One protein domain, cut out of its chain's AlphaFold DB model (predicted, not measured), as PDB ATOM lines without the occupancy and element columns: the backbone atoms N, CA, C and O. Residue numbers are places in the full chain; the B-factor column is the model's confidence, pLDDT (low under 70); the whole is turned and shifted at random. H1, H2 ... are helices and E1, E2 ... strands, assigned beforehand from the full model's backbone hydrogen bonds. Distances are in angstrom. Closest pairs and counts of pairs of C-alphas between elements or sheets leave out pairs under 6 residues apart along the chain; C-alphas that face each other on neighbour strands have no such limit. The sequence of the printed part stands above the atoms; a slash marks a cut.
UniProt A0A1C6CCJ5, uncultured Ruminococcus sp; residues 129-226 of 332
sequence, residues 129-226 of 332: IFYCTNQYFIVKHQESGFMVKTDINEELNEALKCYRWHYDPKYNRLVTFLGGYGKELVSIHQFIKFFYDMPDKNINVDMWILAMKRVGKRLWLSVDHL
ATOM      1  N   ILE A 129      14.776 -36.807  27.204       82.44
ATOM      2  CA  ILE A 129      13.845 -36.381  26.154       82.44
ATOM      3  C   ILE A 129      14.146 -34.922  25.820       82.44
ATOM      4  O   ILE A 129      14.246 -34.084  26.719       82.44
ATOM      5  N   PHE A 130      14.238 -34.627  24.527       85.88
ATOM      6  CA  PHE A 130      14.431 -33.282  24.000       85.88
ATOM      7  C   PHE A 130      13.209 -32.879  23.185       85.88
ATOM      8  O   PHE A 130      12.774 -33.648  22.329       85.88
ATOM      9  N   TYR A 131      12.655 -31.696  23.432       83.56
ATOM     10  CA  TYR A 131      11.538 -31.174  22.643       83.56
ATOM     11  C   TYR A 131      11.461 -29.652  22.724       83.56
ATOM     12  O   TYR A 131      11.915 -29.047  23.693       83.56
ATOM     13  N   CYS A 132      10.860 -29.031  21.712       88.56
ATOM     14  CA  CYS A 132      10.553 -27.607  21.728       88.56
ATOM     15  C   CYS A 132       9.118 -27.381  22.210       88.56
ATOM     16  O   CYS A 132       8.196 -28.115  21.865       88.56
ATOM     17  N   THR A 133       8.937 -26.324  22.986       90.00
ATOM     18  CA  THR A 133       7.656 -25.636  23.166       90.00
ATOM     19  C   THR A 133       7.653 -24.389  22.279       90.00
ATOM     20  O   THR A 133       8.644 -24.104  21.610       90.00
ATOM     21  N   ASN A 134       6.590 -23.584  22.322       86.44
ATOM     22  CA  ASN A 134       6.554 -22.308  21.599       86.44
ATOM     23  C   ASN A 134       7.587 -21.281  22.105       86.44
ATOM     24  O   ASN A 134       7.832 -20.290  21.429       86.44
ATOM     25  N   GLN A 135       8.146 -21.474  23.306       92.06
ATOM     26  CA  GLN A 135       9.015 -20.488  23.964       92.06
ATOM     27  C   GLN A 135      10.397 -21.032  24.334       92.06
ATOM     28  O   GLN A 135      11.341 -20.260  24.458       92.06
ATOM     29  N   TYR A 136      10.522 -22.345  24.522       97.00
ATOM     30  CA  TYR A 136      11.722 -22.962  25.082       97.00
ATOM     31  C   TYR A 136      12.059 -24.287  24.415       97.00
ATOM     32  O   TYR A 136      11.160 -25.064  24.087       97.00
ATOM     33  N   PHE A 137      13.351 -24.590  24.342       97.19
ATOM     34  CA  PHE A 137      13.847 -25.950  24.195       97.19
ATOM     35  C   PHE A 137      13.932 -26.613  25.573       97.19
ATOM     36  O   PHE A 137      14.420 -26.017  26.534       97.19
ATOM     37  N   ILE A 138      13.431 -27.840  25.690       97.00
ATOM     38  CA  ILE A 138      13.353 -28.584  26.945       97.00
ATOM     39  C   ILE A 138      14.294 -29.783  26.900       97.00
ATOM     40  O   ILE A 138      14.234 -30.587  25.971       97.00
ATOM     41  N   VAL A 139      15.092 -29.941  27.958       95.94
ATOM     42  CA  VAL A 139      15.857 -31.159  28.253       95.94
ATOM     43  C   VAL A 139      15.244 -31.809  29.491       95.94
ATOM     44  O   VAL A 139      15.346 -31.280  30.598       95.94
ATOM     45  N   LYS A 140      14.586 -32.955  29.316       92.06
ATOM     46  CA  LYS A 140      13.910 -33.689  30.393       92.06
ATOM     47  C   LYS A 140      14.634 -34.992  30.677       92.06
ATOM     48  O   LYS A 140      14.701 -35.842  29.803       92.06
ATOM     49  N   HIS A 141      15.118 -35.193  31.896       88.75
ATOM     50  CA  HIS A 141      15.606 -36.493  32.342       88.75
ATOM     51  C   HIS A 141      14.435 -37.476  32.473       88.75
ATOM     52  O   HIS A 141      13.474 -37.189  33.186       88.75
ATOM     53  N   GLN A 142      14.488 -38.608  31.766       79.06
ATOM     54  CA  GLN A 142      13.370 -39.555  31.690       79.06
ATOM     55  C   GLN A 142      13.010 -40.134  33.057       79.06
ATOM     56  O   GLN A 142      11.863 -40.022  33.478       79.06
ATOM     57  N   GLU A 143      13.995 -40.703  33.752       78.75
ATOM     58  CA  GLU A 143      13.783 -41.465  34.987       78.75
ATOM     59  C   GLU A 143      13.253 -40.591  36.131       78.75
ATOM     60  O   GLU A 143      12.296 -40.953  36.804       78.75
ATOM     61  N   SER A 144      13.848 -39.412  36.337       83.50
ATOM     62  CA  SER A 144      13.439 -38.522  37.435       83.50
ATOM     63  C   SER A 144      12.316 -37.557  37.059       83.50
ATOM     64  O   SER A 144      11.790 -36.864  37.925       83.50
ATOM     65  N   GLY A 145      12.007 -37.421  35.768       85.94
ATOM     66  CA  GLY A 145      11.118 -36.383  35.250       85.94
ATOM     67  C   GLY A 145      11.665 -34.954  35.366       85.94
ATOM     68  O   GLY A 145      10.993 -34.028  34.911       85.94
ATOM     69  N   PHE A 146      12.860 -34.752  35.939       94.62
ATOM     70  CA  PHE A 146      13.451 -33.426  36.112       94.62
ATOM     71  C   PHE A 146      13.707 -32.777  34.755       94.62
ATOM     72  O   PHE A 146      14.292 -33.392  33.863       94.62
ATOM     73  N   MET A 147      13.292 -31.524  34.609       95.31
ATOM     74  CA  MET A 147      13.380 -30.805  33.349       95.31
ATOM     75  C   MET A 147      14.063 -29.458  33.525       95.31
ATOM     76  O   MET A 147      13.885 -28.774  34.531       95.31
ATOM     77  N   VAL A 148      14.822 -29.083  32.507       97.81
ATOM     78  CA  VAL A 148      15.374 -27.741  32.348       97.81
ATOM     79  C   VAL A 148      14.888 -27.166  31.026       97.81
ATOM     80  O   VAL A 148      14.743 -27.889  30.037       97.81
ATOM     81  N   LYS A 149      14.623 -25.865  31.024       97.94
ATOM     82  CA  LYS A 149      14.272 -25.081  29.841       97.94
ATOM     83  C   LYS A 149      15.451 -24.202  29.441       97.94
ATOM     84  O   LYS A 149      16.156 -23.688  30.306       97.94
ATOM     85  N   THR A 150      15.667 -24.042  28.145       98.38
ATOM     86  CA  THR A 150      16.693 -23.174  27.561       98.38
ATOM     87  C   THR A 150      16.175 -22.548  26.265       98.38
ATOM     88  O   THR A 150      15.049 -22.818  25.837       98.38
ATOM     89  N   ASP A 151      16.973 -21.672  25.664       97.50
ATOM     90  CA  ASP A 151      16.642 -20.956  24.434       97.50
ATOM     91  C   ASP A 151      16.377 -21.905  23.257       97.50
ATOM     92  O   ASP A 151      17.005 -22.957  23.132       97.50
ATOM     93  N   ILE A 152      15.467 -21.521  22.358       95.88
ATOM     94  CA  ILE A 152      15.291 -22.201  21.068       95.88
ATOM     95  C   ILE A 152      16.401 -21.711  20.128       95.88
ATOM     96  O   ILE A 152      16.231 -20.736  19.402       95.88
ATOM     97  N   ASN A 153      17.555 -22.375  20.171       95.81
ATOM     98  CA  ASN A 153      18.699 -22.101  19.303       95.81
ATOM     99  C   ASN A 153      19.193 -23.414  18.687       95.81
ATOM    100  O   ASN A 153      19.564 -24.326  19.417       95.81
ATOM    101  N   GLU A 154      19.186 -23.523  17.358       91.56
ATOM    102  CA  GLU A 154      19.476 -24.783  16.657       91.56
ATOM    103  C   GLU A 154      20.863 -25.348  16.996       91.56
ATOM    104  O   GLU A 154      20.973 -26.512  17.371       91.56
ATOM    105  N   GLU A 155      21.903 -24.513  16.971       91.19
ATOM    106  CA  GLU A 155      23.282 -24.942  17.238       91.19
ATOM    107  C   GLU A 155      23.462 -25.442  18.675       91.19
ATOM    108  O   GLU A 155      24.056 -26.498  18.903       91.19
ATOM    109  N   LEU A 156      22.904 -24.720  19.651       94.31
ATOM    110  CA  LEU A 156      22.893 -25.155  21.044       94.31
ATOM    111  C   LEU A 156      22.091 -26.449  21.211       94.31
ATOM    112  O   LEU A 156      22.531 -27.355  21.915       94.31
ATOM    113  N   ASN A 157      20.913 -26.538  20.596       91.19
ATOM    114  CA  ASN A 157      20.016 -27.680  20.740       91.19
ATOM    115  C   ASN A 157      20.663 -28.957  20.199       91.19
ATOM    116  O   ASN A 157      20.606 -29.991  20.867       91.19
ATOM    117  N   GLU A 158      21.309 -28.885  19.033       83.25
ATOM    118  CA  GLU A 158      22.077 -30.001  18.476       83.25
ATOM    119  C   GLU A 158      23.283 -30.345  19.352       83.25
ATOM    120  O   GLU A 158      23.498 -31.518  19.657       83.25
ATOM    121  N   ALA A 159      24.010 -29.348  19.868       85.62
ATOM    122  CA  ALA A 159      25.099 -29.600  20.809       85.62
ATOM    123  C   ALA A 159      24.605 -30.322  22.075       85.62
ATOM    124  O   ALA A 159      25.186 -31.325  22.474       85.62
ATOM    125  N   LEU A 160      23.506 -29.880  22.692       86.75
ATOM    126  CA  LEU A 160      22.947 -30.493  23.903       86.75
ATOM    127  C   LEU A 160      22.520 -31.953  23.686       86.75
ATOM    128  O   LEU A 160      22.671 -32.759  24.611       86.75
ATOM    129  N   LYS A 161      22.021 -32.302  22.492       82.19
ATOM    130  CA  LYS A 161      21.623 -33.674  22.122       82.19
ATOM    131  C   LYS A 161      22.810 -34.639  22.024       82.19
ATOM    132  O   LYS A 161      22.613 -35.840  22.186       82.19
ATOM    133  N   CYS A 162      24.029 -34.136  21.825       80.00
ATOM    134  CA  CYS A 162      25.247 -34.952  21.778       80.00
ATOM    135  C   CYS A 162      25.679 -35.501  23.148       80.00
ATOM    136  O   CYS A 162      26.598 -36.319  23.213       80.00
ATOM    137  N   TYR A 163      25.044 -35.075  24.246       79.06
ATOM    138  CA  TYR A 163      25.434 -35.461  25.599       79.06
ATOM    139  C   TYR A 163      24.326 -36.195  26.344       79.06
ATOM    140  O   TYR A 163      23.135 -35.910  26.216       79.06
ATOM    141  N   ARG A 164      24.757 -37.097  27.228       78.69
ATOM    142  CA  ARG A 164      23.902 -37.703  28.243       78.69
ATOM    143  C   ARG A 164      23.885 -36.830  29.494       78.69
ATOM    144  O   ARG A 164      24.896 -36.699  30.181       78.69
ATOM    145  N   TRP A 165      22.720 -36.291  29.820       86.69
ATOM    146  CA  TRP A 165      22.498 -35.438  30.979       86.69
ATOM    147  C   TRP A 165      21.895 -36.232  32.137       86.69
ATOM    148  O   TRP A 165      20.706 -36.538  32.164       86.69
ATOM    149  N   HIS A 166      22.715 -36.540  33.130       85.94
ATOM    150  CA  HIS A 166      22.296 -37.194  34.361       85.94
ATOM    151  C   HIS A 166      21.656 -36.197  35.324       85.94
ATOM    152  O   HIS A 166      22.108 -35.057  35.438       85.94
ATOM    153  N   TYR A 167      20.641 -36.637  36.062       90.19
ATOM    154  CA  TYR A 167      20.086 -35.857  37.160       90.19
ATOM    155  C   TYR A 167      20.933 -35.998  38.433       90.19
ATOM    156  O   TYR A 167      21.205 -37.102  38.899       90.19
ATOM    157  N   ASP A 168      21.336 -34.863  38.999       86.62
ATOM    158  CA  ASP A 168      22.046 -34.743  40.271       86.62
ATOM    159  C   ASP A 168      21.054 -34.258  41.351       86.62
ATOM    160  O   ASP A 168      20.798 -33.049  41.445       86.62
ATOM    161  N   PRO A 169      20.473 -35.164  42.166       87.38
ATOM    162  CA  PRO A 169      19.431 -34.815  43.134       87.38
ATOM    163  C   PRO A 169      19.940 -33.925  44.269       87.38
ATOM    164  O   PRO A 169      19.174 -33.140  44.824       87.38
ATOM    165  N   LYS A 170      21.238 -33.987  44.598       90.25
ATOM    166  CA  LYS A 170      21.829 -33.171  45.668       90.25
ATOM    167  C   LYS A 170      21.775 -31.684  45.329       90.25
ATOM    168  O   LYS A 170      21.562 -30.850  46.209       90.25
ATOM    169  N   TYR A 171      21.988 -31.348  44.060       88.50
ATOM    170  CA  TYR A 171      22.023 -29.962  43.597       88.50
ATOM    171  C   TYR A 171      20.840 -29.585  42.700       88.50
ATOM    172  O   TYR A 171      20.751 -28.425  42.291       88.50
ATOM    173  N   ASN A 172      19.910 -30.513  42.463       91.38
ATOM    174  CA  ASN A 172      18.716 -30.341  41.640       91.38
ATOM    175  C   ASN A 172      19.048 -29.748  40.262       91.38
ATOM    176  O   ASN A 172      18.650 -28.629  39.931       91.38
ATOM    177  N   ARG A 173      19.893 -30.457  39.511       94.88
ATOM    178  CA  ARG A 173      20.412 -30.008  38.214       94.88
ATOM    179  C   ARG A 173      20.727 -31.186  37.305       94.88
ATOM    180  O   ARG A 173      20.926 -32.303  37.777       94.88
ATOM    181  N   LEU A 174      20.858 -30.904  36.015       95.50
ATOM    182  CA  LEU A 174      21.414 -31.846  35.054       95.50
ATOM    183  C   LEU A 174      22.929 -31.666  34.901       95.50
ATOM    184  O   LEU A 174      23.431 -30.536  34.927       95.50
ATOM    185  N   VAL A 175      23.647 -32.777  34.741       92.50
ATOM    186  CA  VAL A 175      25.108 -32.830  34.601       92.50
ATOM    187  C   VAL A 175      25.542 -33.837  33.535       92.50
ATOM    188  O   VAL A 175      24.895 -34.858  33.332       92.50
ATOM    189  N   THR A 176      26.665 -33.571  32.882       87.50
ATOM    190  CA  THR A 176      27.334 -34.478  31.942       87.50
ATOM    191  C   THR A 176      28.824 -34.570  32.274       87.50
ATOM    192  O   THR A 176      29.347 -33.767  33.051       87.50
ATOM    193  N   PHE A 177      29.519 -35.551  31.708       80.56
ATOM    194  CA  PHE A 177      30.965 -35.706  31.843       80.56
ATOM    195  C   PHE A 177      31.656 -35.358  30.527       80.56
ATOM    196  O   PHE A 177      31.314 -35.925  29.492       80.56
ATOM    197  N   LEU A 178      32.655 -34.478  30.585       76.69
ATOM    198  CA  LEU A 178      33.484 -34.085  29.447       76.69
ATOM    199  C   LEU A 178      34.921 -34.601  29.613       76.69
ATOM    200  O   LEU A 178      35.431 -34.687  30.732       76.69
ATOM    201  N   GLY A 179      35.590 -34.892  28.495       53.38
ATOM    202  CA  GLY A 179      36.993 -35.323  28.462       53.38
ATOM    203  C   GLY A 179      37.208 -36.841  28.574       53.38
ATOM    204  O   GLY A 179      36.389 -37.571  29.128       53.38
ATOM    205  N   GLY A 180      38.325 -37.311  28.000       53.19
ATOM    206  CA  GLY A 180      38.773 -38.712  27.993       53.19
ATOM    207  C   GLY A 180      39.213 -39.234  29.370       53.19
ATOM    208  O   GLY A 180      38.438 -39.201  30.319       53.19
ATOM    209  N   TYR A 181      40.433 -39.779  29.499       30.17
ATOM    210  CA  TYR A 181      40.976 -40.334  30.757       30.17
ATOM    211  C   TYR A 181      41.089 -39.253  31.858       30.17
ATOM    212  O   TYR A 181      42.143 -38.662  32.064       30.17
ATOM    213  N   GLY A 182      39.968 -38.969  32.525       45.16
ATOM    214  CA  GLY A 182      39.772 -37.856  33.455       45.16
ATOM    215  C   GLY A 182      38.440 -37.157  33.175       45.16
ATOM    216  O   GLY A 182      38.424 -36.045  32.659       45.16
ATOM    217  N   LYS A 183      37.321 -37.835  33.458       65.88
ATOM    218  CA  LYS A 183      35.967 -37.312  33.227       65.88
ATOM    219  C   LYS A 183      35.699 -36.100  34.128       65.88
ATOM    220  O   LYS A 183      35.515 -36.253  35.334       65.88
ATOM    221  N   GLU A 184      35.635 -34.908  33.553       79.31
ATOM    222  CA  GLU A 184      35.287 -33.672  34.252       79.31
ATOM    223  C   GLU A 184      33.771 -33.462  34.231       79.31
ATOM    224  O   GLU A 184      33.151 -33.380  33.174       79.31
ATOM    225  N   LEU A 185      33.158 -33.350  35.410       86.44
ATOM    226  CA  LEU A 185      31.713 -33.147  35.537       86.44
ATOM    227  C   LEU A 185      31.329 -31.695  35.211       86.44
ATOM    228  O   LEU A 185      31.868 -30.767  35.817       86.44
ATOM    229  N   VAL A 186      30.371 -31.480  34.316       92.62
ATOM    230  CA  VAL A 186      29.860 -30.156  33.935       92.62
ATOM    231  C   VAL A 186      28.346 -30.130  34.083       92.62
ATOM    232  O   VAL A 186      27.660 -31.053  33.662       92.62
ATOM    233  N   SER A 187      27.812 -29.075  34.694       96.50
ATOM    234  CA  SER A 187      26.360 -28.889  34.793       96.50
ATOM    235  C   SER A 187      25.778 -28.192  33.567       96.50
ATOM    236  O   SER A 187      26.467 -27.420  32.906       96.50
ATOM    237  N   ILE A 188      24.501 -28.436  33.268       97.44
ATOM    238  CA  ILE A 188      23.881 -27.953  32.025       97.44
ATOM    239  C   ILE A 188      23.876 -26.426  31.900       97.44
ATOM    240  O   ILE A 188      24.169 -25.901  30.835       97.44
ATOM    241  N   HIS A 189      23.657 -25.696  32.997       97.75
ATOM    242  CA  HIS A 189      23.731 -24.233  32.988       97.75
ATOM    243  C   HIS A 189      25.158 -23.727  32.738       97.75
ATOM    244  O   HIS A 189      25.343 -22.732  32.048       97.75
ATOM    245  N   GLN A 190      26.187 -24.420  33.244       97.31
ATOM    246  CA  GLN A 190      27.573 -24.083  32.905       97.31
ATOM    247  C   GLN A 190      27.847 -24.327  31.425       97.31
ATOM    248  O   GLN A 190      28.450 -23.481  30.775       97.31
ATOM    249  N   PHE A 191      27.381 -25.463  30.900       97.50
ATOM    250  CA  PHE A 191      27.517 -25.790  29.488       97.50
ATOM    251  C   PHE A 191      26.888 -24.706  28.608       97.50
ATOM    252  O   PHE A 191      27.572 -24.148  27.760       97.50
ATOM    253  N   ILE A 192      25.624 -24.350  28.864       97.81
ATOM    254  CA  ILE A 192      24.894 -23.342  28.083       97.81
ATOM    255  C   ILE A 192      25.581 -21.978  28.180       97.81
ATOM    256  O   ILE A 192      25.857 -21.366  27.152       97.81
ATOM    257  N   LYS A 193      25.928 -21.512  29.391       97.19
ATOM    258  CA  LYS A 193      26.590 -20.208  29.553       97.19
ATOM    259  C   LYS A 193      27.893 -20.128  28.763       97.19
ATOM    260  O   LYS A 193      28.125 -19.152  28.062       97.19
ATOM    261  N   PHE A 194      28.737 -21.149  28.874       96.69
ATOM    262  CA  PHE A 194      30.026 -21.160  28.192       96.69
ATOM    263  C   PHE A 194      29.897 -21.402  26.686       96.69
ATOM    264  O   PHE A 194      30.733 -20.902  25.941       96.69
ATOM    265  N   PHE A 195      28.860 -22.110  26.228       96.12
ATOM    266  CA  PHE A 195      28.548 -22.248  24.805       96.12
ATOM    267  C   PHE A 195      28.261 -20.882  24.169       96.12
ATOM    268  O   PHE A 195      28.846 -20.557  23.142       96.12
ATOM    269  N   TYR A 196      27.437 -20.048  24.813       94.56
ATOM    270  CA  TYR A 196      27.156 -18.688  24.332       94.56
ATOM    271  C   TYR A 196      28.359 -17.738  24.405       94.56
ATOM    272  O   TYR A 196      28.415 -16.778  23.644       94.56
ATOM    273  N   ASP A 197      29.326 -18.009  25.284       92.94
ATOM    274  CA  ASP A 197      30.573 -17.237  25.373       92.94
ATOM    275  C   ASP A 197      31.629 -17.678  24.347       92.94
ATOM    276  O   ASP A 197      32.734 -17.132  24.326       92.94
ATOM    277  N   MET A 198      31.345 -18.701  23.535       93.12
ATOM    278  CA  MET A 198      32.311 -19.237  22.584       93.12
ATOM    279  C   MET A 198      32.557 -18.235  21.443       93.12
ATOM    280  O   MET A 198      31.610 -17.849  20.760       93.12
ATOM    281  N   PRO A 199      33.815 -17.816  21.200       89.38
ATOM    282  CA  PRO A 199      34.106 -16.734  20.258       89.38
ATOM    283  C   PRO A 199      34.036 -17.168  18.788       89.38
ATOM    284  O   PRO A 199      33.895 -16.324  17.910       89.38
ATOM    285  N   ASP A 200      34.160 -18.470  18.513       84.12
ATOM    286  CA  ASP A 200      34.147 -19.038  17.164       84.12
ATOM    287  C   ASP A 200      33.512 -20.437  17.185       84.12
ATOM    288  O   ASP A 200      33.811 -21.259  18.053       84.12
ATOM    289  N   LYS A 201      32.665 -20.717  16.191       78.44
ATOM    290  CA  LYS A 201      31.977 -21.996  15.966       78.44
ATOM    291  C   LYS A 201      32.918 -23.142  15.585       78.44
ATOM    292  O   LYS A 201      32.554 -24.301  15.748       78.44
ATOM    293  N   ASN A 202      34.125 -22.844  15.102       82.38
ATOM    294  CA  ASN A 202      35.128 -23.855  14.753       82.38
ATOM    295  C   ASN A 202      35.855 -24.435  15.975       82.38
ATOM    296  O   ASN A 202      36.580 -25.428  15.860       82.38
ATOM    297  N   ILE A 203      35.697 -23.821  17.151       86.44
ATOM    298  CA  ILE A 203      36.306 -24.320  18.379       86.44
ATOM    299  C   ILE A 203      35.565 -25.584  18.823       86.44
ATOM    300  O   ILE A 203      34.340 -25.653  18.849       86.44
ATOM    301  N   ASN A 204      36.326 -26.604  19.220       88.25
ATOM    302  CA  ASN A 204      35.745 -27.795  19.821       88.25
ATOM    303  C   ASN A 204      35.035 -27.435  21.138       88.25
ATOM    304  O   ASN A 204      35.683 -26.995  22.094       88.25
ATOM    305  N   VAL A 205      33.721 -27.675  21.181       87.50
ATOM    306  CA  VAL A 205      32.855 -27.335  22.316       87.50
ATOM    307  C   VAL A 205      33.399 -27.916  23.624       87.50
ATOM    308  O   VAL A 205      33.631 -27.159  24.559       87.50
ATOM    309  N   ASP A 206      33.714 -29.214  23.693       87.81
ATOM    310  CA  ASP A 206      34.239 -29.837  24.921       87.81
ATOM    311  C   ASP A 206      35.490 -29.126  25.445       87.81
ATOM    312  O   ASP A 206      35.581 -28.799  26.633       87.81
ATOM    313  N   MET A 207      36.458 -28.858  24.563       87.88
ATOM    314  CA  MET A 207      37.694 -28.168  24.937       87.88
ATOM    315  C   MET A 207      37.421 -26.757  25.459       87.88
ATOM    316  O   MET A 207      38.026 -26.358  26.459       87.88
ATOM    317  N   TRP A 208      36.503 -26.026  24.824       93.56
ATOM    318  CA  TRP A 208      36.109 -24.682  25.242       93.56
ATOM    319  C   TRP A 208      35.432 -24.679  26.612       93.56
ATOM    320  O   TRP A 208      35.876 -23.977  27.521       93.56
ATOM    321  N   ILE A 209      34.421 -25.528  26.809       93.69
ATOM    322  CA  ILE A 209      33.699 -25.655  28.083       93.69
ATOM    323  C   ILE A 209      34.674 -26.006  29.219       93.69
ATOM    324  O   ILE A 209      34.622 -25.420  30.305       93.69
ATOM    325  N   LEU A 210      35.618 -26.920  28.973       91.25
ATOM    326  CA  LEU A 210      36.656 -27.289  29.941       91.25
ATOM    327  C   LEU A 210      37.668 -26.165  30.198       91.25
ATOM    328  O   LEU A 210      38.177 -26.039  31.317       91.25
ATOM    329  N   ALA A 211      38.001 -25.357  29.192       92.69
ATOM    330  CA  ALA A 211      38.845 -24.176  29.364       92.69
ATOM    331  C   ALA A 211      38.136 -23.122  30.227       92.69
ATOM    332  O   ALA A 211      38.696 -22.687  31.236       92.69
ATOM    333  N   MET A 212      36.880 -22.801  29.921       95.00
ATOM    334  CA  MET A 212      36.085 -21.824  30.670       95.00
ATOM    335  C   MET A 212      35.829 -22.259  32.110       95.00
ATOM    336  O   MET A 212      35.958 -21.455  33.034       95.00
ATOM    337  N   LYS A 213      35.590 -23.552  32.352       93.19
ATOM    338  CA  LYS A 213      35.505 -24.099  33.713       93.19
ATOM    339  C   LYS A 213      36.804 -23.890  34.504       93.19
ATOM    340  O   LYS A 213      36.757 -23.536  35.684       93.19
ATOM    341  N   ARG A 214      37.969 -24.088  33.873       92.44
ATOM    342  CA  ARG A 214      39.285 -23.846  34.497       92.44
ATOM    343  C   ARG A 214      39.519 -22.362  34.776       92.44
ATOM    344  O   ARG A 214      39.976 -22.025  35.869       92.44
ATOM    345  N   VAL A 215      39.162 -21.485  33.837       93.69
ATOM    346  CA  VAL A 215      39.221 -20.025  34.018       93.69
ATOM    347  C   VAL A 215      38.323 -19.590  35.175       93.69
ATOM    348  O   VAL A 215      38.798 -18.902  36.075       93.69
ATOM    349  N   GLY A 216      37.075 -20.062  35.218       93.50
ATOM    350  CA  GLY A 216      36.138 -19.773  36.304       93.50
ATOM    351  C   GLY A 216      36.675 -20.207  37.667       93.50
ATOM    352  O   GLY A 216      36.659 -19.421  38.608       93.50
ATOM    353  N   LYS A 217      37.269 -21.406  37.766       92.06
ATOM    354  CA  LYS A 217      37.925 -21.869  39.002       92.06
ATOM    355  C   LYS A 217      39.075 -20.951  39.430       92.06
ATOM    356  O   LYS A 217      39.175 -20.634  40.609       92.06
ATOM    357  N   ARG A 218      39.930 -20.526  38.492       94.00
ATOM    358  CA  ARG A 218      41.066 -19.624  38.767       94.00
ATOM    359  C   ARG A 218      40.606 -18.244  39.241       94.00
ATOM    360  O   ARG A 218      41.245 -17.664  40.108       94.00
ATOM    361  N   LEU A 219      39.518 -17.736  38.668       92.69
ATOM    362  CA  LEU A 219      38.966 -16.410  38.963       92.69
ATOM    363  C   LEU A 219      37.887 -16.425  40.057       92.69
ATOM    364  O   LEU A 219      37.286 -15.393  40.326       92.69
ATOM    365  N   TRP A 220      37.629 -17.574  40.688       93.19
ATOM    366  CA  TRP A 220      36.571 -17.744  41.695       93.19
ATOM    367  C   TRP A 220      35.164 -17.362  41.200       93.19
ATOM    368  O   TRP A 220      34.311 -16.939  41.987       93.19
ATOM    369  N   LEU A 221      34.919 -17.555  39.903       95.12
ATOM    370  CA  LEU A 221      33.647 -17.305  39.234       95.12
ATOM    371  C   LEU A 221      32.844 -18.598  39.075       95.12
ATOM    372  O   LEU A 221      33.372 -19.668  38.758       95.12
ATOM    373  N   SER A 222      31.535 -18.479  39.257       93.88
ATOM    374  CA  SER A 222      30.557 -19.550  39.079       93.88
ATOM    375  C   SER A 222      29.377 -19.052  38.256       93.88
ATOM    376  O   SER A 222      29.015 -17.885  38.351       93.88
ATOM    377  N   VAL A 223      28.782 -19.933  37.453       96.31
ATOM    378  CA  VAL A 223      27.561 -19.600  36.714       96.31
ATOM    379  C   VAL A 223      26.378 -19.634  37.681       96.31
ATOM    380  O   VAL A 223      26.175 -20.644  38.358       96.31
ATOM    381  N   ASP A 224      25.610 -18.550  37.737       95.88
ATOM    382  CA  ASP A 224      24.418 -18.392  38.569       95.88
ATOM    383  C   ASP A 224      23.173 -18.074  37.726       95.88
ATOM    384  O   ASP A 224      23.281 -17.571  36.609       95.88
ATOM    385  N   HIS A 225      21.996 -18.380  38.280       96.81
ATOM    386  CA  HIS A 225      20.691 -18.105  37.671       96.81
ATOM    387  C   HIS A 225      20.127 -16.811  38.256       96.81
ATOM    388  O   HIS A 225      19.825 -16.769  39.453       96.81
ATOM    389  N   LEU A 226      19.957 -15.764  37.449       96.81
ATOM    390  CA  LEU A 226      19.499 -14.448  37.906       96.81
ATOM    391  C   LEU A 226      18.172 -14.529  38.678       96.81
ATOM    392  O   LEU A 226      18.056 -13.927  39.750       96.81
TER     393      LEU A 226
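Overview. This is residues 129 to 226 of the 332 residues of a protein of uncultured Ruminococcus sp (UniProt A0A1C6CCJ5). Helix H2 lies near the middle of a rounded body, with parts round it: a small sheet E1 E2 E3 with H1 over one face at one end of the longest axis, a second small sheet E4 E5 E6 along one side, H3 crossing H2 at the other end, and strand E7 packed on H2 on another side. The printed part has 98 residues, with seven named strands and three named helices in the order E1 E2 E3 H1 E4 E5 E6 H2 H3 E7. Both sheets are antiparallel, in the orders E1 - E2 - E3 and E4 - E5 - E6, and the class is mixed, helices and strands. It is compact, with a radius of gyration of the C-alphas of 13.4 A and spans of 35 by 31 by 31 A.

Arrangement. E1, residues 129 to 132, E2, residues 137 to 141, and E3, residues 147 to 150, form a meander, each strand the antiparallel neighbour of the one before. N 129 and O 140 are 2.8 A apart, and N 139 and O 148 are 2.9 A apart, both within hydrogen-bond range. H1, residues 154 to 161, is on this sheet at a height of 9.7 A, over E2 and along the strands, at 1 degree to E2 on the local plane. E4, residues 166 to 168, E5, residues 173 to 178, and E6, residues 184 to 187, form a second meander, with N 166 and O 175 at 2.8 A and N 176 and O 186 at 2.8 A. The pairing is staggered: E5 pairs with E4 over residues 173 to 175 and with E6 over 175 to 178. H2, residues 188 to 196, only grazes both sheets; its closest C-alphas to E5 are Ile 188 and Leu 174, 5.5 A apart. H1 and H2 are close but not clearly touching, Leu 156 to Phe 195 at 7.4 A between C-alphas, at a shallow tilt of 32 degrees, only just short of steep, opposite ways. H3, residues 205 to 218, touches H2 about perpendicular, at 77 degrees, with the C-alphas of Phe 194 and Ile 209 closest at 5.8 A. H3 on one face of the second sheet makes two layers. E7, residues 221 to 225, pairs with no named strand; its closest C-alpha to H2 is Val 223, 5.9 A from that of Gln 190. In H1, H2 and H3 every O i to N i+4 pair is within hydrogen-bond range.

Along the chain. E1 begins at C-alpha 129, (13.845, -36.381, 26.154). E2 is 13.4 A long, E5 16.3 A, H2 12.5 A, H3 19.9 A and E7 13.1 A. H3 begins at C-alpha 205, (32.855, -27.335, 22.316), and E7 ends at C-alpha 225, (20.691, -18.105, 37.671).

Size, cuts and confidence. The two C-alphas farthest apart, those of Asn 134 and Tyr 181, are 39.9 A apart. The printed part has no cut and no long link; H2 to H3 is short. Residues 214 to 220, of which 214 to 218 belong to H3, stand free. The mean pLDDT of the printed part is 88.5, and residues 179 to 183 are under 70.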